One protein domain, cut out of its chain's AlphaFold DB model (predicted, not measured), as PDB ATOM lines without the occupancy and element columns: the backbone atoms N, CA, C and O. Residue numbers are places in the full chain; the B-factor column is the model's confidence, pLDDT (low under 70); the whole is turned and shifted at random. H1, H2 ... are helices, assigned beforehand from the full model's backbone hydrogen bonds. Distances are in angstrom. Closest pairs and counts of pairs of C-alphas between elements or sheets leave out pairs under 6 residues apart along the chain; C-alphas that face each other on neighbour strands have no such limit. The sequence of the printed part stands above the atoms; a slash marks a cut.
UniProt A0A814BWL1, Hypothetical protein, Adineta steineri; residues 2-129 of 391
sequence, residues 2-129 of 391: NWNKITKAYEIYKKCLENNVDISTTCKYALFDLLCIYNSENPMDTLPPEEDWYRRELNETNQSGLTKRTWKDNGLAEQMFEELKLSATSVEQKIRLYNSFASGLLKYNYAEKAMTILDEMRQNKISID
ATOM      1  N   ASN A   2     140.861 114.075 110.838       46.62
ATOM      2  CA  ASN A   2     140.826 113.758 109.413       46.62
ATOM      3  C   ASN A   2     140.746 112.226 109.304       46.62
ATOM      4  O   ASN A   2     141.748 111.551 109.539       46.62
ATOM      5  N   TRP A   3     139.542 111.697 109.068       52.31
ATOM      6  CA  TRP A   3     139.208 110.264 109.142       52.31
ATOM      7  C   TRP A   3     139.976 109.399 108.126       52.31
ATOM      8  O   TRP A   3     140.102 108.194 108.310       52.31
ATOM      9  N   ASN A   4     140.598 110.015 107.117       59.28
ATOM     10  CA  ASN A   4     141.243 109.325 105.994       59.28
ATOM     11  C   ASN A   4     142.693 108.871 106.271       59.28
ATOM     12  O   ASN A   4     143.420 108.522 105.343       59.28
ATOM     13  N   LYS A   5     143.178 108.951 107.520       70.31
ATOM     14  CA  LYS A   5     144.601 108.729 107.863       70.31
ATOM     15  C   LYS A   5     144.795 107.924 109.155       70.31
ATOM     16  O   LYS A   5     145.603 108.297 110.006       70.31
ATOM     17  N   ILE A   6     144.076 106.817 109.300       76.00
ATOM     18  CA  ILE A   6     144.138 105.916 110.464       76.00
ATOM     19  C   ILE A   6     145.536 105.316 110.619       76.00
ATOM     20  O   ILE A   6     146.079 105.313 111.723       76.00
ATOM     21  N   THR A   7     146.180 104.924 109.516       76.25
ATOM     22  CA  THR A   7     147.559 104.410 109.557       76.25
ATOM     23  C   THR A   7     148.559 105.456 110.054       76.25
ATOM     24  O   THR A   7     149.489 105.129 110.784       76.25
ATOM     25  N   LYS A   8     148.341 106.743 109.752       80.12
ATOM     26  CA  LYS A   8     149.196 107.822 110.274       80.12
ATOM     27  C   LYS A   8     148.892 108.148 111.731       80.12
ATOM     28  O   LYS A   8     149.814 108.426 112.488       80.12
ATOM     29  N   ALA A   9     147.621 108.116 112.135       81.44
ATOM     30  CA  ALA A   9     147.243 108.282 113.538       81.44
ATOM     31  C   ALA A   9     147.901 107.201 114.412       81.44
ATOM     32  O   ALA A   9     148.422 107.502 115.483       81.44
ATOM     33  N   TYR A  10     147.965 105.973 113.894       79.31
ATOM     34  CA  TYR A  10     148.706 104.868 114.488       79.31
ATOM     35  C   TYR A  10     150.208 105.147 114.640       79.31
ATOM     36  O   TYR A  10     150.755 105.003 115.733       79.31
ATOM     37  N   GLU A  11     150.880 105.562 113.565       81.69
ATOM     38  CA  GLU A  11     152.314 105.875 113.604       81.69
ATOM     39  C   GLU A  11     152.632 106.994 114.603       81.69
ATOM     40  O   GLU A  11     153.630 106.930 115.319       81.69
ATOM     41  N   ILE A  12     151.767 108.011 114.676       84.94
ATOM     42  CA  ILE A  12     151.897 109.106 115.640       84.94
ATOM     43  C   ILE A  12     151.730 108.580 117.068       84.94
ATOM     44  O   ILE A  12     152.551 108.905 117.920       84.94
ATOM     45  N   TYR A  13     150.725 107.736 117.327       85.81
ATOM     46  CA  TYR A  13     150.508 107.131 118.644       85.81
ATOM     47  C   TYR A  13     151.733 106.349 119.125       85.81
ATOM     48  O   TYR A  13     152.208 106.571 120.237       85.81
ATOM     49  N   LYS A  14     152.305 105.502 118.259       82.44
ATOM     50  CA  LYS A  14     153.533 104.756 118.567       82.44
ATOM     51  C   LYS A  14     154.705 105.671 118.903       82.44
ATOM     52  O   LYS A  14     155.351 105.475 119.926       82.44
ATOM     53  N   LYS A  15     154.935 106.712 118.097       86.88
ATOM     54  CA  LYS A  15     155.993 107.695 118.367       86.88
ATOM     55  C   LYS A  15     155.770 108.434 119.683       86.88
ATOM     56  O   LYS A  15     156.733 108.705 120.391       86.88
ATOM     57  N   CYS A  16     154.530 108.768 120.027       87.00
ATOM     58  CA  CYS A  16     154.222 109.389 121.313       87.00
ATOM     59  C   CYS A  16     154.571 108.458 122.485       87.00
ATOM     60  O   CYS A  16     155.184 108.927 123.442       87.00
ATOM     61  N   LEU A  17     154.273 107.156 122.381       82.62
ATOM     62  CA  LEU A  17     154.670 106.164 123.388       82.62
ATOM     63  C   LEU A  17     156.197 106.033 123.505       82.62
ATOM     64  O   LEU A  17     156.725 106.071 124.611       82.62
ATOM     65  N   GLU A  18     156.917 105.949 122.381       86.62
ATOM     66  CA  GLU A  18     158.389 105.864 122.358       86.62
ATOM     67  C   GLU A  18     159.066 107.086 122.999       86.62
ATOM     68  O   GLU A  18     160.119 106.965 123.622       86.62
ATOM     69  N   ASN A  19     158.457 108.266 122.865       90.25
ATOM     70  CA  ASN A  19     158.978 109.520 123.407       90.25
ATOM     71  C   ASN A  19     158.414 109.866 124.799       90.25
ATOM     72  O   ASN A  19     158.623 110.986 125.264       90.25
ATOM     73  N   ASN A  20     157.705 108.943 125.468       85.38
ATOM     74  CA  ASN A  20     157.052 109.165 126.768       85.38
ATOM     75  C   ASN A  20     156.149 110.415 126.801       85.38
ATOM     76  O   ASN A  20     156.062 111.115 127.813       85.38
ATOM     77  N   VAL A  21     155.487 110.719 125.685       88.75
ATOM     78  CA  VAL A  21     154.516 111.812 125.603       88.75
ATOM     79  C   VAL A  21     153.203 111.333 126.207       88.75
ATOM     80  O   VAL A  21     152.665 110.312 125.779       88.75
ATOM     81  N   ASP A  22     152.668 112.082 127.170       84.19
ATOM     82  CA  ASP A  22     151.368 111.771 127.756       84.19
ATOM     83  C   ASP A  22     150.245 111.991 126.729       84.19
ATOM     84  O   ASP A  22     150.128 113.052 126.108       84.19
ATOM     85  N   ILE A  23     149.424 110.962 126.528       87.25
ATOM     86  CA  ILE A  23     148.326 110.959 125.562       87.25
ATOM     87  C   ILE A  23     147.033 110.922 126.355       87.25
ATOM     88  O   ILE A  23     146.773 109.968 127.091       87.25
ATOM     89  N   SER A  24     146.189 111.933 126.149       89.00
ATOM     90  CA  SER A  24     144.918 112.027 126.861       89.00
ATOM     91  C   SER A  24     144.061 110.775 126.655       89.00
ATOM     92  O   SER A  24     143.985 110.213 125.556       89.00
ATOM     93  N   THR A  25     143.356 110.363 127.709       87.62
ATOM     94  CA  THR A  25     142.439 109.217 127.669       87.62
ATOM     95  C   THR A  25     141.435 109.356 126.523       87.62
ATOM     96  O   THR A  25     141.220 108.412 125.771       87.62
ATOM     97  N   THR A  26     140.893 110.554 126.297       89.06
ATOM     98  CA  THR A  26     139.975 110.835 125.182       89.06
ATOM     99  C   THR A  26     140.581 110.505 123.816       89.06
ATOM    100  O   THR A  26     139.907 109.895 122.985       89.06
ATOM    101  N   CYS A  27     141.849 110.860 123.581       88.75
ATOM    102  CA  CYS A  27     142.546 110.532 122.337       88.75
ATOM    103  C   CYS A  27     142.770 109.023 122.188       88.75
ATOM    104  O   CYS A  27     142.580 108.499 121.091       88.75
ATOM    105  N   LYS A  28     143.112 108.319 123.278       91.19
ATOM    106  CA  LYS A  28     143.285 106.858 123.260       91.19
ATOM    107  C   LYS A  28     141.995 106.138 122.869       91.19
ATOM    108  O   LYS A  28     142.018 105.315 121.961       91.19
ATOM    109  N   TYR A  29     140.866 106.497 123.481       92.56
ATOM    110  CA  TYR A  29     139.566 105.904 123.150       92.56
ATOM    111  C   TYR A  29     139.114 106.237 121.721       92.56
ATOM    112  O   TYR A  29     138.592 105.374 121.028       92.56
ATOM    113  N   ALA A  30     139.346 107.464 121.242       90.75
ATOM    114  CA  ALA A  30     139.002 107.821 119.866       90.75
ATOM    115  C   ALA A  30     139.844 107.056 118.831       90.75
ATOM    116  O   ALA A  30     139.318 106.618 117.810       90.75
ATOM    117  N   LEU A  31     141.143 106.871 119.093       90.94
ATOM    118  CA  LEU A  31     141.995 106.029 118.257       90.94
ATOM    119  C   LEU A  31     141.541 104.567 118.306       90.94
ATOM    120  O   LEU A  31     141.448 103.930 117.265       90.94
ATOM    121  N   PHE A  32     141.228 104.052 119.493       93.12
ATOM    122  CA  PHE A  32     140.735 102.690 119.664       93.12
ATOM    123  C   PHE A  32     139.458 102.424 118.852       93.12
ATOM    124  O   PHE A  32     139.402 101.444 118.107       93.12
ATOM    125  N   ASP A  33     138.477 103.329 118.914       90.44
ATOM    126  CA  ASP A  33     137.243 103.216 118.130       90.44
ATOM    127  C   ASP A  33     137.542 103.184 116.625       90.44
ATOM    128  O   ASP A  33     137.020 102.336 115.905       90.44
ATOM    129  N   LEU A  34     138.440 104.050 116.140       88.94
ATOM    130  CA  LEU A  34     138.875 104.049 114.738       88.94
ATOM    131  C   LEU A  34     139.511 102.718 114.328       88.94
ATOM    132  O   LEU A  34     139.219 102.197 113.251       88.94
ATOM    133  N   LEU A  35     140.375 102.158 115.176       89.31
ATOM    134  CA  LEU A  35     141.031 100.883 114.902       89.31
ATOM    135  C   LEU A  35     140.019  99.738 114.831       89.31
ATOM    136  O   LEU A  35     140.136  98.906 113.933       89.31
ATOM    137  N   CYS A  36     139.013  99.728 115.710       89.75
ATOM    138  CA  CYS A  36     137.943  98.731 115.695       89.75
ATOM    139  C   CYS A  36     137.012  98.898 114.488       89.75
ATOM    140  O   CYS A  36     136.633  97.911 113.863       89.75
ATOM    141  N   ILE A  37     136.670 100.138 114.118       85.50
ATOM    142  CA  ILE A  37     135.768 100.428 112.995       85.50
ATOM    143  C   ILE A  37     136.414 100.098 111.651       85.50
ATOM    144  O   ILE A  37     135.696  99.646 110.760       85.50
ATOM    145  N   TYR A  38     137.718 100.332 111.488       83.06
ATOM    146  CA  TYR A  38     138.411 100.213 110.199       83.06
ATOM    147  C   TYR A  38     139.463  99.097 110.146       83.06
ATOM    148  O   TYR A  38     140.199  99.001 109.165       83.06
ATOM    149  N   ASN A  39     139.555  98.254 111.178       86.44
ATOM    150  CA  ASN A  39     140.515  97.146 111.275       86.44
ATOM    151  C   ASN A  39     141.968  97.576 110.997       86.44
ATOM    152  O   ASN A  39     142.727  96.921 110.277       86.44
ATOM    153  N   SER A  40     142.359  98.724 111.556       80.56
ATOM    154  CA  SER A  40     143.687  99.330 111.359       80.56
ATOM    155  C   SER A  40     144.047  99.631 109.890       80.56
ATOM    156  O   SER A  40     145.219  99.585 109.515       80.56
ATOM    157  N   GLU A  41     143.059  99.921 109.045       75.44
ATOM    158  CA  GLU A  41     143.242 100.357 107.654       75.44
ATOM    159  C   GLU A  41     142.650 101.744 107.440       75.44
ATOM    160  O   GLU A  41     141.829 102.205 108.227       75.44
ATOM    161  N   ASN A  42     143.073 102.436 106.383       74.12
ATOM    162  CA  ASN A  42     142.401 103.674 106.004       74.12
ATOM    163  C   ASN A  42     141.021 103.344 105.407       74.12
ATOM    164  O   ASN A  42     140.880 102.296 104.768       74.12
ATOM    165  N   PRO A  43     140.018 104.223 105.586       66.31
ATOM    166  CA  PRO A  43     138.780 104.128 104.822       66.31
ATOM    167  C   PRO A  43     139.146 104.083 103.334       66.31
ATOM    168  O   PRO A  43     139.918 104.926 102.877       66.31
ATOM    169  N   MET A  44     138.668 103.074 102.604       56.31
ATOM    170  CA  MET A  44     138.839 103.036 101.148       56.31
ATOM    171  C   MET A  44     138.056 104.207 100.544       56.31
ATOM    172  O   MET A  44     136.993 104.548 101.070       56.31
ATOM    173  N   ASP A  45     138.560 104.796  99.457       48.28
ATOM    174  CA  ASP A  45     137.767 105.728  98.653       48.28
ATOM    175  C   ASP A  45     136.455 105.026  98.277       48.28
ATOM    176  O   ASP A  45     136.453 103.880  97.819       48.28
ATOM    177  N   THR A  46     135.337 105.668  98.606       44.81
ATOM    178  CA  THR A  46     133.991 105.107  98.495       44.81
ATOM    179  C   THR A  46     133.715 104.714  97.050       44.81
ATOM    180  O   THR A  46     133.601 105.588  96.191       44.81
ATOM    181  N   LEU A  47     133.589 103.414  96.785       45.16
ATOM    182  CA  LEU A  47     132.870 102.961  95.600       45.16
ATOM    183  C   LEU A  47     131.408 103.437  95.712       45.16
ATOM    184  O   LEU A  47     130.906 103.577  96.837       45.16
ATOM    185  N   PRO A  48     130.724 103.698  94.587       44.78
ATOM    186  CA  PRO A  48     129.277 103.855  94.552       44.78
ATOM    187  C   PRO A  48     128.560 102.796  95.415       44.78
ATOM    188  O   PRO A  48     128.967 101.629  95.414       44.78
ATOM    189  N   PRO A  49     127.500 103.162  96.161       40.22
ATOM    190  CA  PRO A  49     126.762 102.232  97.020       40.22
ATOM    191  C   PRO A  49     126.275 100.956  96.310       40.22
ATOM    192  O   PRO A  49     126.243  99.898  96.945       40.22
ATOM    193  N   GLU A  50     125.945 101.025  95.011       42.12
ATOM    194  CA  GLU A  50     125.573  99.863  94.178       42.12
ATOM    195  C   GLU A  50     126.722  98.894  93.875       42.12
ATOM    196  O   GLU A  50     126.479  97.807  93.368       42.12
ATOM    197  N   GLU A  51     127.969  99.237  94.176       45.19
ATOM    198  CA  GLU A  51     129.118  98.357  93.937       45.19
ATOM    199  C   GLU A  51     129.723  97.824  95.241       45.19
ATOM    200  O   GLU A  51     130.317  96.744  95.271       45.19
ATOM    201  N   ASP A  52     129.552  98.556  96.350       47.69
ATOM    202  CA  ASP A  52     130.059  98.130  97.656       47.69
ATOM    203  C   ASP A  52     129.323  96.885  98.176       47.69
ATOM    204  O   ASP A  52     129.921  96.062  98.869       47.69
ATOM    205  N   TRP A  53     128.052  96.686  97.807       48.06
ATOM    206  CA  TRP A  53     127.301  95.496  98.218       48.06
ATOM    207  C   TRP A  53     127.773  94.213  97.509       48.06
ATOM    208  O   TRP A  53     127.921  93.189  98.173       48.06
ATOM    209  N   TYR A  54     128.106  94.260  96.210       43.56
ATOM    210  CA  TYR A  54     128.614  93.099  95.456       43.56
ATOM    211  C   TYR A  54     129.928  92.589  96.063       43.56
ATOM    212  O   TYR A  54     130.132  91.392  96.280       43.56
ATOM    213  N   ARG A  55     130.791  93.526  96.483       49.53
ATOM    214  CA  ARG A  55     132.018  93.220  97.222       49.53
ATOM    215  C   ARG A  55     131.744  92.623  98.605       49.53
ATOM    216  O   ARG A  55     132.507  91.764  99.047       49.53
ATOM    217  N   ARG A  56     130.705  93.078  99.317       54.28
ATOM    218  CA  ARG A  56     130.296  92.484 100.605       54.28
ATOM    219  C   ARG A  56     129.824  91.045 100.406       54.28
ATOM    220  O   ARG A  56     130.322  90.172 101.104       54.28
ATOM    221  N   GLU A  57     128.977  90.790  99.410       49.34
ATOM    222  CA  GLU A  57     128.442  89.453  99.135       49.34
ATOM    223  C   GLU A  57     129.550  88.468  98.706       49.34
ATOM    224  O   GLU A  57     129.651  87.394  99.291       49.34
ATOM    225  N   LEU A  58     130.465  88.842  97.796       44.84
ATOM    226  CA  LEU A  58     131.596  87.987  97.380       44.84
ATOM    227  C   LEU A  58     132.609  87.698  98.501       44.84
ATOM    228  O   LEU A  58     133.080  86.566  98.639       44.84
ATOM    229  N   ASN A  59     132.924  88.696  99.338       47.25
ATOM    230  CA  ASN A  59     133.767  88.492 100.526       47.25
ATOM    231  C   ASN A  59     133.121  87.529 101.540       47.25
ATOM    232  O   ASN A  59     133.811  86.979 102.402       47.25
ATOM    233  N   GLU A  60     131.801  87.357 101.476       50.38
ATOM    234  CA  GLU A  60     131.009  86.551 102.400       50.38
ATOM    235  C   GLU A  60     130.640  85.165 101.825       50.38
ATOM    236  O   GLU A  60     130.387  84.253 102.616       50.38
ATOM    237  N   THR A  61     130.654  84.966 100.496       44.03
ATOM    238  CA  THR A  61     130.315  83.696  99.805       44.03
ATOM    239  C   THR A  61     131.515  82.846  99.353       44.03
ATOM    240  O   THR A  61     131.305  81.748  98.844       44.03
ATOM    241  N   ASN A  62     132.767  83.277  99.576       49.72
ATOM    242  CA  ASN A  62     134.007  82.558  99.201       49.72
ATOM    243  C   ASN A  62     134.184  82.265  97.689       49.72
ATOM    244  O   ASN A  62     135.063  81.482  97.330       49.72
ATOM    245  N   GLN A  63     133.400  82.873  96.792       42.06
ATOM    246  CA  GLN A  63     133.388  82.475  95.376       42.06
ATOM    247  C   GLN A  63     134.500  83.083  94.500       42.06
ATOM    248  O   GLN A  63     134.793  82.500  93.464       42.06
ATOM    249  N   SER A  64     135.191  84.161  94.903       39.16
ATOM    250  CA  SER A  64     136.118  84.875  93.991       39.16
ATOM    251  C   SER A  64     137.585  84.999  94.430       39.16
ATOM    252  O   SER A  64     138.346  85.756  93.833       39.16
ATOM    253  N   GLY A  65     138.051  84.291  95.466       38.31
ATOM    254  CA  GLY A  65     139.465  84.379  95.888       38.31
ATOM    255  C   GLY A  65     139.911  85.761  96.410       38.31
ATOM    256  O   GLY A  65     141.067  85.926  96.803       38.31
ATOM    257  N   LEU A  66     139.002  86.740  96.479       41.97
ATOM    258  CA  LEU A  66     139.169  87.977  97.232       41.97
ATOM    259  C   LEU A  66     139.177  87.628  98.725       41.97
ATOM    260  O   LEU A  66     138.258  86.994  99.246       41.97
ATOM    261  N   THR A  67     140.248  87.990  99.426       44.62
ATOM    262  CA  THR A  67     140.409  87.662 100.841       44.62
ATOM    263  C   THR A  67     139.329  88.358 101.670       44.62
ATOM    264  O   THR A  67     139.301  89.586 101.782       44.62
ATOM    265  N   LYS A  68     138.446  87.561 102.289       57.44
ATOM    266  CA  LYS A  68     137.518  88.013 103.331       57.44
ATOM    267  C   LYS A  68     138.288  88.909 104.301       57.44
ATOM    268  O   LYS A  68     139.297  88.479 104.858       57.44
ATOM    269  N   ARG A  69     137.857  90.165 104.489       65.19
ATOM    270  CA  ARG A  69     138.497  91.063 105.465       65.19
ATOM    271  C   ARG A  69     138.270  90.499 106.864       65.19
ATOM    272  O   ARG A  69     137.211  90.697 107.458       65.19
ATOM    273  N   THR A  70     139.266  89.785 107.360       80.81
ATOM    274  CA  THR A  70     139.291  89.218 108.701       80.81
ATOM    275  C   THR A  70     139.950  90.185 109.670       80.81
ATOM    276  O   THR A  70     140.774  91.025 109.298       80.81
ATOM    277  N   TRP A  71     139.551  90.097 110.932       88.25
ATOM    278  CA  TRP A  71     140.154  90.868 112.006       88.25
ATOM    279  C   TRP A  71     141.669  90.635 112.077       88.25
ATOM    280  O   TRP A  71     142.143  89.508 111.926       88.25
ATOM    281  N   LYS A  72     142.436  91.700 112.332       86.94
ATOM    282  CA  LYS A  72     143.889  91.608 112.526       86.94
ATOM    283  C   LYS A  72     144.203  91.116 113.935       86.94
ATOM    284  O   LYS A  72     144.404  91.919 114.847       86.94
ATOM    285  N   ASP A  73     144.244  89.795 114.085       84.00
ATOM    286  CA  ASP A  73     144.598  89.136 115.345       84.00
ATOM    287  C   ASP A  73     145.979  89.590 115.842       84.00
ATOM    288  O   ASP A  73     146.907  89.790 115.053       84.00
ATOM    289  N   ASN A  74     146.103  89.804 117.152       84.56
ATOM    290  CA  ASN A  74     147.283  90.375 117.813       84.56
ATOM    291  C   ASN A  74     147.704  91.771 117.297       84.56
ATOM    292  O   ASN A  74     148.838  92.216 117.507       84.56
ATOM    293  N   GLY A  75     146.795  92.482 116.619       87.19
ATOM    294  CA  GLY A  75     146.997  93.846 116.140       87.19
ATOM    295  C   GLY A  75     146.961  94.900 117.252       87.19
ATOM    296  O   GLY A  75     146.730  94.611 118.426       87.19
ATOM    297  N   LEU A  76     147.147  96.175 116.879       87.38
ATOM    298  CA  LEU A  76     147.154  97.271 117.858       87.38
ATOM    299  C   LEU A  76     145.828  97.387 118.619       87.38
ATOM    300  O   LEU A  76     145.849  97.696 119.804       87.38
ATOM    301  N   ALA A  77     144.693  97.159 117.952       91.56
ATOM    302  CA  ALA A  77     143.387  97.234 118.598       91.56
ATOM    303  C   ALA A  77     143.343  96.355 119.859       91.56
ATOM    304  O   ALA A  77     142.900  96.807 120.903       91.56
ATOM    305  N   GLU A  78     143.903  95.148 119.809       93.81
ATOM    306  CA  GLU A  78     143.914  94.230 120.951       93.81
ATOM    307  C   GLU A  78     144.889  94.666 122.048       93.81
ATOM    308  O   GLU A  78     144.556  94.625 123.227       93.81
ATOM    309  N   GLN A  79     146.067  95.164 121.666       91.00
ATOM    310  CA  GLN A  79     147.037  95.714 122.621       91.00
ATOM    311  C   GLN A  79     146.446  96.909 123.382       91.00
ATOM    312  O   GLN A  79     146.567  97.002 124.603       91.00
ATOM    313  N   MET A  80     145.764  97.806 122.663       92.25
ATOM    314  CA  MET A  80     145.063  98.938 123.262       92.25
ATOM    315  C   MET A  80     143.860  98.493 124.088       92.25
ATOM    316  O   MET A  80     143.571  99.133 125.094       92.25
ATOM    317  N   PHE A  81     143.166  97.420 123.699       95.88
ATOM    318  CA  PHE A  81     142.070  96.876 124.492       95.88
ATOM    319  C   PHE A  81     142.558  96.453 125.879       95.88
ATOM    320  O   PHE A  81     141.997  96.910 126.870       95.88
ATOM    321  N   GLU A  82     143.644  95.680 125.967       95.00
ATOM    322  CA  GLU A  82     144.211  95.258 127.255       95.00
ATOM    323  C   GLU A  82     144.725  96.449 128.088       95.00
ATOM    324  O   GLU A  82     144.452  96.540 129.287       95.00
ATOM    325  N   GLU A  83     145.395  97.424 127.460       92.00
ATOM    326  CA  GLU A  83     145.846  98.655 128.135       92.00
ATOM    327  C   GLU A  83     144.664  99.464 128.707       92.00
ATOM    328  O   GLU A  83     144.668  99.900 129.868       92.00
ATOM    329  N   LEU A  84     143.630  99.680 127.892       94.00
ATOM    330  CA  LEU A  84     142.453 100.458 128.271       94.00
ATOM    331  C   LEU A  84     141.574  99.707 129.270       94.00
ATOM    332  O   LEU A  84     140.976 100.342 130.134       94.00
ATOM    333  N   LYS A  85     141.541  98.374 129.217       95.00
ATOM    334  CA  LYS A  85     140.813  97.522 130.164       95.00
ATOM    335  C   LYS A  85     141.368  97.654 131.580       95.00
ATOM    336  O   LYS A  85     140.588  97.776 132.522       95.00
ATOM    337  N   LEU A  86     142.693  97.706 131.729       92.00
ATOM    338  CA  LEU A  86     143.356  97.904 133.026       92.00
ATOM    339  C   LEU A  86     143.199  99.331 133.571       92.00
ATOM    340  O   LEU A  86     143.181  99.527 134.786       92.00
ATOM    341  N   SER A  87     143.097 100.328 132.689       89.94
ATOM    342  CA  SER A  87     143.031 101.747 133.066       89.94
ATOM    343  C   SER A  87     141.612 102.330 133.114       89.94
ATOM    344  O   SER A  87     141.437 103.456 133.583       89.94
ATOM    345  N   ALA A  88     140.590 101.596 132.662       90.94
ATOM    346  CA  ALA A  88     139.197 102.034 132.688       90.94
ATOM    347  C   ALA A  88     138.660 102.128 134.125       90.94
ATOM    348  O   ALA A  88     138.433 101.121 134.800       90.94
ATOM    349  N   THR A  89     138.396 103.354 134.580       89.75
ATOM    350  CA  THR A  89     137.922 103.635 135.943       89.75
ATOM    351  C   THR A  89     136.411 103.826 136.017       89.75
ATOM    352  O   THR A  89     135.796 103.442 137.010       89.75
ATOM    353  N   SER A  90     135.802 104.387 134.971       93.19
ATOM    354  CA  SER A  90     134.362 104.672 134.913       93.19
ATOM    355  C   SER A  90     133.562 103.569 134.212       93.19
ATOM    356  O   SER A  90     134.099 102.784 133.425       93.19
ATOM    357  N   VAL A  91     132.258 103.508 134.493       93.25
ATOM    358  CA  VAL A  91     131.339 102.547 133.861       93.25
ATOM    359  C   VAL A  91     131.200 102.853 132.367       93.25
ATOM    360  O   VAL A  91     131.241 101.945 131.542       93.25
ATOM    361  N   GLU A  92     131.136 104.131 132.008       93.06
ATOM    362  CA  GLU A  92     130.990 104.618 130.636       93.06
ATOM    363  C   GLU A  92     132.195 104.234 129.770       93.06
ATOM    364  O   GLU A  92     132.039 103.815 128.622       93.06
ATOM    365  N   GLN A  93     133.403 104.321 130.335       94.19
ATOM    366  CA  GLN A  93     134.634 103.870 129.683       94.19
ATOM    367  C   GLN A  93     134.598 102.374 129.377       94.19
ATOM    368  O   GLN A  93     134.912 101.979 128.255       94.19
ATOM    369  N   LYS A  94     134.173 101.546 130.341       95.44
ATOM    370  CA  LYS A  94     134.053 100.095 130.142       95.44
ATOM    371  C   LYS A  94     133.014  99.771 129.074       95.44
ATOM    372  O   LYS A  94     133.311  99.011 128.160       95.44
ATOM    373  N   ILE A  95     131.835 100.391 129.129       95.75
ATOM    374  CA  ILE A  95     130.788 100.187 128.118       95.75
ATOM    375  C   ILE A  95     131.316 100.539 126.722       95.75
ATOM    376  O   ILE A  95     131.210  99.715 125.816       95.75
ATOM    377  N   ARG A  96     131.940 101.712 126.542       95.56
ATOM    378  CA  ARG A  96     132.510 102.115 125.245       95.56
ATOM    379  C   ARG A  96     133.591 101.145 124.764       95.56
ATOM    380  O   ARG A  96     133.542 100.711 123.620       95.56
ATOM    381  N   LEU A  97     134.542 100.799 125.634       97.00
ATOM    382  CA  LEU A  97     135.669  99.927 125.302       97.00
ATOM    383  C   LEU A  97     135.199  98.564 124.783       97.00
ATOM    384  O   LEU A  97     135.614  98.130 123.710       97.00
ATOM    385  N   TYR A  98     134.318  97.905 125.535       97.88
ATOM    386  CA  TYR A  98     133.865  96.557 125.205       97.88
ATOM    387  C   TYR A  98     132.949  96.534 123.977       97.88
ATOM    388  O   TYR A  98     133.137  95.678 123.116       97.88
ATOM    389  N   ASN A  99     132.017  97.488 123.839       97.31
ATOM    390  CA  ASN A  99     131.134  97.546 122.666       97.31
ATOM    391  C   ASN A  99     131.904  97.842 121.374       97.31
ATOM    392  O   ASN A  99     131.691  97.159 120.372       97.31
ATOM    393  N   SER A 100     132.847  98.793 121.394       95.38
ATOM    394  CA  SER A 100     133.697  99.077 120.232       95.38
ATOM    395  C   SER A 100     134.513  97.849 119.816       95.38
ATOM    396  O   SER A 100     134.575  97.530 118.627       95.38
ATOM    397  N   PHE A 101     135.086  97.123 120.785       97.06
ATOM    398  CA  PHE A 101     135.867  95.919 120.507       97.06
ATOM    399  C   PHE A 101     135.010  94.788 119.932       97.06
ATOM    400  O   PHE A 101     135.322  94.256 118.868       97.06
ATOM    401  N   ALA A 102     133.900  94.458 120.601       96.31
ATOM    402  CA  ALA A 102     132.987  93.403 120.178       96.31
ATOM    403  C   ALA A 102     132.400  93.695 118.787       96.31
ATOM    404  O   ALA A 102     132.446  92.836 117.908       96.31
ATOM    405  N   SER A 103     131.932  94.926 118.550       92.94
ATOM    406  CA  SER A 103     131.436  95.362 117.240       92.94
ATOM    407  C   SER A 103     132.490  95.219 116.141       92.94
ATOM    408  O   SER A 103     132.178  94.737 115.052       92.94
ATOM    409  N   GLY A 104     133.743  95.601 116.415       90.62
ATOM    410  CA  GLY A 104     134.856  95.435 115.479       90.62
ATOM    411  C   GLY A 104     135.120  93.965 115.142       90.62
ATOM    412  O   GLY A 104     135.148  93.596 113.967       90.62
ATOM    413  N   LEU A 105     135.245  93.108 116.158       92.19
ATOM    414  CA  LEU A 105     135.473  91.670 115.976       92.19
ATOM    415  C   LEU A 105     134.366  91.016 115.135       92.19
ATOM    416  O   LEU A 105     134.666  90.284 114.191       92.19
ATOM    417  N   LEU A 106     133.096  91.323 115.426       89.50
ATOM    418  CA  LEU A 106     131.940  90.804 114.685       89.50
ATOM    419  C   LEU A 106     131.924  91.307 113.235       89.50
ATOM    420  O   LEU A 106     131.752  90.518 112.307       89.50
ATOM    421  N   LYS A 107     132.167  92.609 113.024       85.31
ATOM    422  CA  LYS A 107     132.234  93.226 111.689       85.31
ATOM    423  C   LYS A 107     133.293  92.575 110.798       85.31
ATOM    424  O   LYS A 107     133.082  92.436 109.597       85.31
ATOM    425  N   TYR A 108     134.426  92.189 111.379       85.62
ATOM    426  CA  TYR A 108     135.549  91.578 110.668       85.62
ATOM    427  C   TYR A 108     135.639  90.063 110.890       85.62
ATOM    428  O   TYR A 108     136.715  89.475 110.791       85.62
ATOM    429  N   ASN A 109     134.494  89.417 111.130       84.00
ATOM    430  CA  ASN A 109     134.323  87.965 111.088       84.00
ATOM    431  C   ASN A 109     135.201  87.158 112.064       84.00
ATOM    432  O   ASN A 109     135.525  86.005 111.781       84.00
ATOM    433  N   TYR A 110     135.557  87.720 113.221       89.31
ATOM    434  CA  TYR A 110     136.224  86.988 114.301       89.31
ATOM    435  C   TYR A 110     135.228  86.595 115.396       89.31
ATOM    436  O   TYR A 110     135.295  87.041 116.543       89.31
ATOM    437  N   ALA A 111     134.285  85.739 115.005       85.88
ATOM    438  CA  ALA A 111     133.169  85.284 115.826       85.88
ATOM    439  C   ALA A 111     133.599  84.696 117.185       85.88
ATOM    440  O   ALA A 111     133.052  85.078 118.214       85.88
ATOM    441  N   GLU A 112     134.594  83.806 117.209       88.56
ATOM    442  CA  GLU A 112     135.032  83.112 118.433       88.56
ATOM    443  C   GLU A 112     135.491  84.087 119.532       88.56
ATOM    444  O   GLU A 112     135.024  84.039 120.676       88.56
ATOM    445  N   LYS A 113     136.357  85.038 119.167       92.69
ATOM    446  CA  LYS A 113     136.852  86.060 120.091       92.69
ATOM    447  C   LYS A 113     135.749  87.038 120.482       92.69
ATOM    448  O   LYS A 113     135.647  87.393 121.653       92.69
ATOM    449  N   ALA A 114     134.880  87.419 119.543       93.88
ATOM    450  CA  ALA A 114     133.726  88.260 119.845       93.88
ATOM    451  C   ALA A 114     132.810  87.624 120.902       93.88
ATOM    452  O   ALA A 114     132.417  88.304 121.847       93.88
ATOM    453  N   MET A 115     132.517  86.324 120.788       93.69
ATOM    454  CA  MET A 115     131.692  85.609 121.767       93.69
ATOM    455  C   MET A 115     132.340  85.580 123.153       93.69
ATOM    456  O   MET A 115     131.657  85.846 124.137       93.69
ATOM    457  N   THR A 116     133.659  85.376 123.229       95.69
ATOM    458  CA  THR A 116     134.406  85.463 124.498       95.69
ATOM    459  C   THR A 116     134.253  86.839 125.158       95.69
ATOM    460  O   THR A 116     133.990  86.929 126.357       95.69
ATOM    461  N   ILE A 117     134.366  87.920 124.377       97.12
ATOM    462  CA  ILE A 117     134.197  89.291 124.882       97.12
ATOM    463  C   ILE A 117     132.755  89.548 125.332       97.12
ATOM    464  O   ILE A 117     132.546  90.142 126.387       97.12
ATOM    465  N   LEU A 118     131.755  89.074 124.585       95.69
ATOM    466  CA  LEU A 118     130.343  89.212 124.955       95.69
ATOM    467  C   LEU A 118     130.000  88.437 126.236       95.69
ATOM    468  O   LEU A 118     129.250  88.935 127.076       95.69
ATOM    469  N   ASP A 119     130.572  87.250 126.427       95.62
ATOM    470  CA  ASP A 119     130.396  86.485 127.660       95.62
ATOM    471  C   ASP A 119     131.076  87.173 128.850       95.62
ATOM    472  O   ASP A 119     130.493  87.240 129.936       95.62
ATOM    473  N   GLU A 120     132.249  87.780 128.646       96.81
ATOM    474  CA  GLU A 120     132.884  88.630 129.656       96.81
ATOM    475  C   GLU A 120     132.005  89.846 130.008       96.81
ATOM    476  O   GLU A 120     131.852  90.177 131.188       96.81
ATOM    477  N   MET A 121     131.386  90.493 129.015       96.56
ATOM    478  CA  MET A 121     130.447  91.596 129.251       96.56
ATOM    479  C   MET A 121     129.260  91.139 130.101       96.56
ATOM    480  O   MET A 121     128.936  91.795 131.091       96.56
ATOM    481  N   ARG A 122     128.655  89.989 129.778       93.50
ATOM    482  CA  ARG A 122     127.530  89.415 130.537       93.50
ATOM    483  C   ARG A 122     127.913  89.105 131.983       93.50
ATOM    484  O   ARG A 122     127.201  89.510 132.902       93.50
ATOM    485  N   GLN A 123     129.049  88.441 132.199       95.75
ATOM    486  CA  GLN A 123     129.544  88.098 133.539       95.75
ATOM    487  C   GLN A 123     129.797  89.345 134.393       95.75
ATOM    488  O   GLN A 123     129.470  89.368 135.580       95.75
ATOM    489  N   ASN A 124     130.321  90.405 133.773       94.44
ATOM    490  CA  ASN A 124     130.630  91.667 134.441       94.44
ATOM    491  C   ASN A 124     129.482  92.691 134.409       94.44
ATOM    492  O   ASN A 124     129.671  93.822 134.857       94.44
ATOM    493  N   LYS A 125     128.297  92.313 133.904       93.75
ATOM    494  CA  LYS A 125     127.120  93.189 133.748       93.75
ATOM    495  C   LYS A 125     127.420  94.485 132.980       93.75
ATOM    496  O   LYS A 125     126.897  95.549 133.306       93.75
ATOM    497  N   ILE A 126     128.286  94.402 131.974       95.69
ATOM    498  CA  ILE A 126     128.576  95.499 131.050       95.69
ATOM    499  C   ILE A 126     127.488  95.499 129.975       95.69
ATOM    500  O   ILE A 126     127.268  94.486 129.316       95.69
ATOM    501  N   SER A 127     126.812  96.637 129.798       94.62
ATOM    502  CA  SER A 127     125.731  96.766 128.817       94.62
ATOM    503  C   SER A 127     126.248  96.577 127.394       94.62
ATOM    504  O   SER A 127     127.217  97.227 126.995       94.62
ATOM    505  N   ILE A 128     125.556  95.744 126.625       96.31
ATOM    506  CA  ILE A 128     125.707  95.651 125.171       96.31
ATOM    507  C   ILE A 128     124.869  96.772 124.544       96.31
ATOM    508  O   ILE A 128     123.784  97.077 125.037       96.31
ATOM    509  N   ASP A 129     125.376  97.426 123.503       95.06
ATOM    510  CA  ASP A 129     124.674  98.482 122.777       95.06
ATOM    511  C   ASP A 129     124.001  97.973 121.492       95.06
ATOM    512  O   ASP A 129     124.260  96.874 120.994       95.06
TER     513      ASP A 129
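This is residues 2 to 129 of the 391 residues of the protein "Hypothetical protein" of Adineta steineri (UniProt A0A814BWL1). The longest helix, H5, lies side by side with H2 and H4 in an up-and-down bundle of three, each running against the one before it in the chain; H6 packs on H5, and H1 packs on H2 with residues 6 to 10. H3 is set off beyond one end of these helices, touching none of them, and residues 48 to 54 stick out. The printed part has 128 residues with six named helices, H1 to H6 in chain order, and no named strand: all helix. It is compact, with a radius of gyration of the C-alphas of 16.0 A, and spans 45 by 37 by 24 A.

H5, residues 91 to 107, is 24.1 A long, from C-alpha 91 at (131.339, 102.547, 133.861). H2, residues 25 to 38, measures 20.1 A; H4, residues 76 to 87, 16.4 A. H6, residues 111 to 123, measures 18.3 A and ends at (129.544, 88.098, 133.539). H1, residues 6 to 18, measures 18.6 A and begins at (144.138, 105.916, 110.464); H3, residues 49 to 61, measures 19.1 A.

H5 touches H2 at a shallow tilt of 18 degrees, the same way; their closest C-alphas, Cys 36 and Gly 104, are 4.5 A apart. H5 and H6 form a helical hairpin, with C-alphas 102 and 114 closest at 5.2 A. H4 and H5 form another, with C-alphas 81 and 97 closest at 7.1 A. H1 and H2 stand at a steep tilt of 39 degrees, opposite ways. Every O i to N i+4 pair is within hydrogen-bond range in H1, H2, H4, H5 and H6; in H3, 7 of 9 are.

C-alphas 20 and 63 are farthest apart, 47.5 A. The printed part has no cut. The link H3 to H4 is long, 14 residues. pLDDT is under 70 in residues 2 to 4 and 43 to 69.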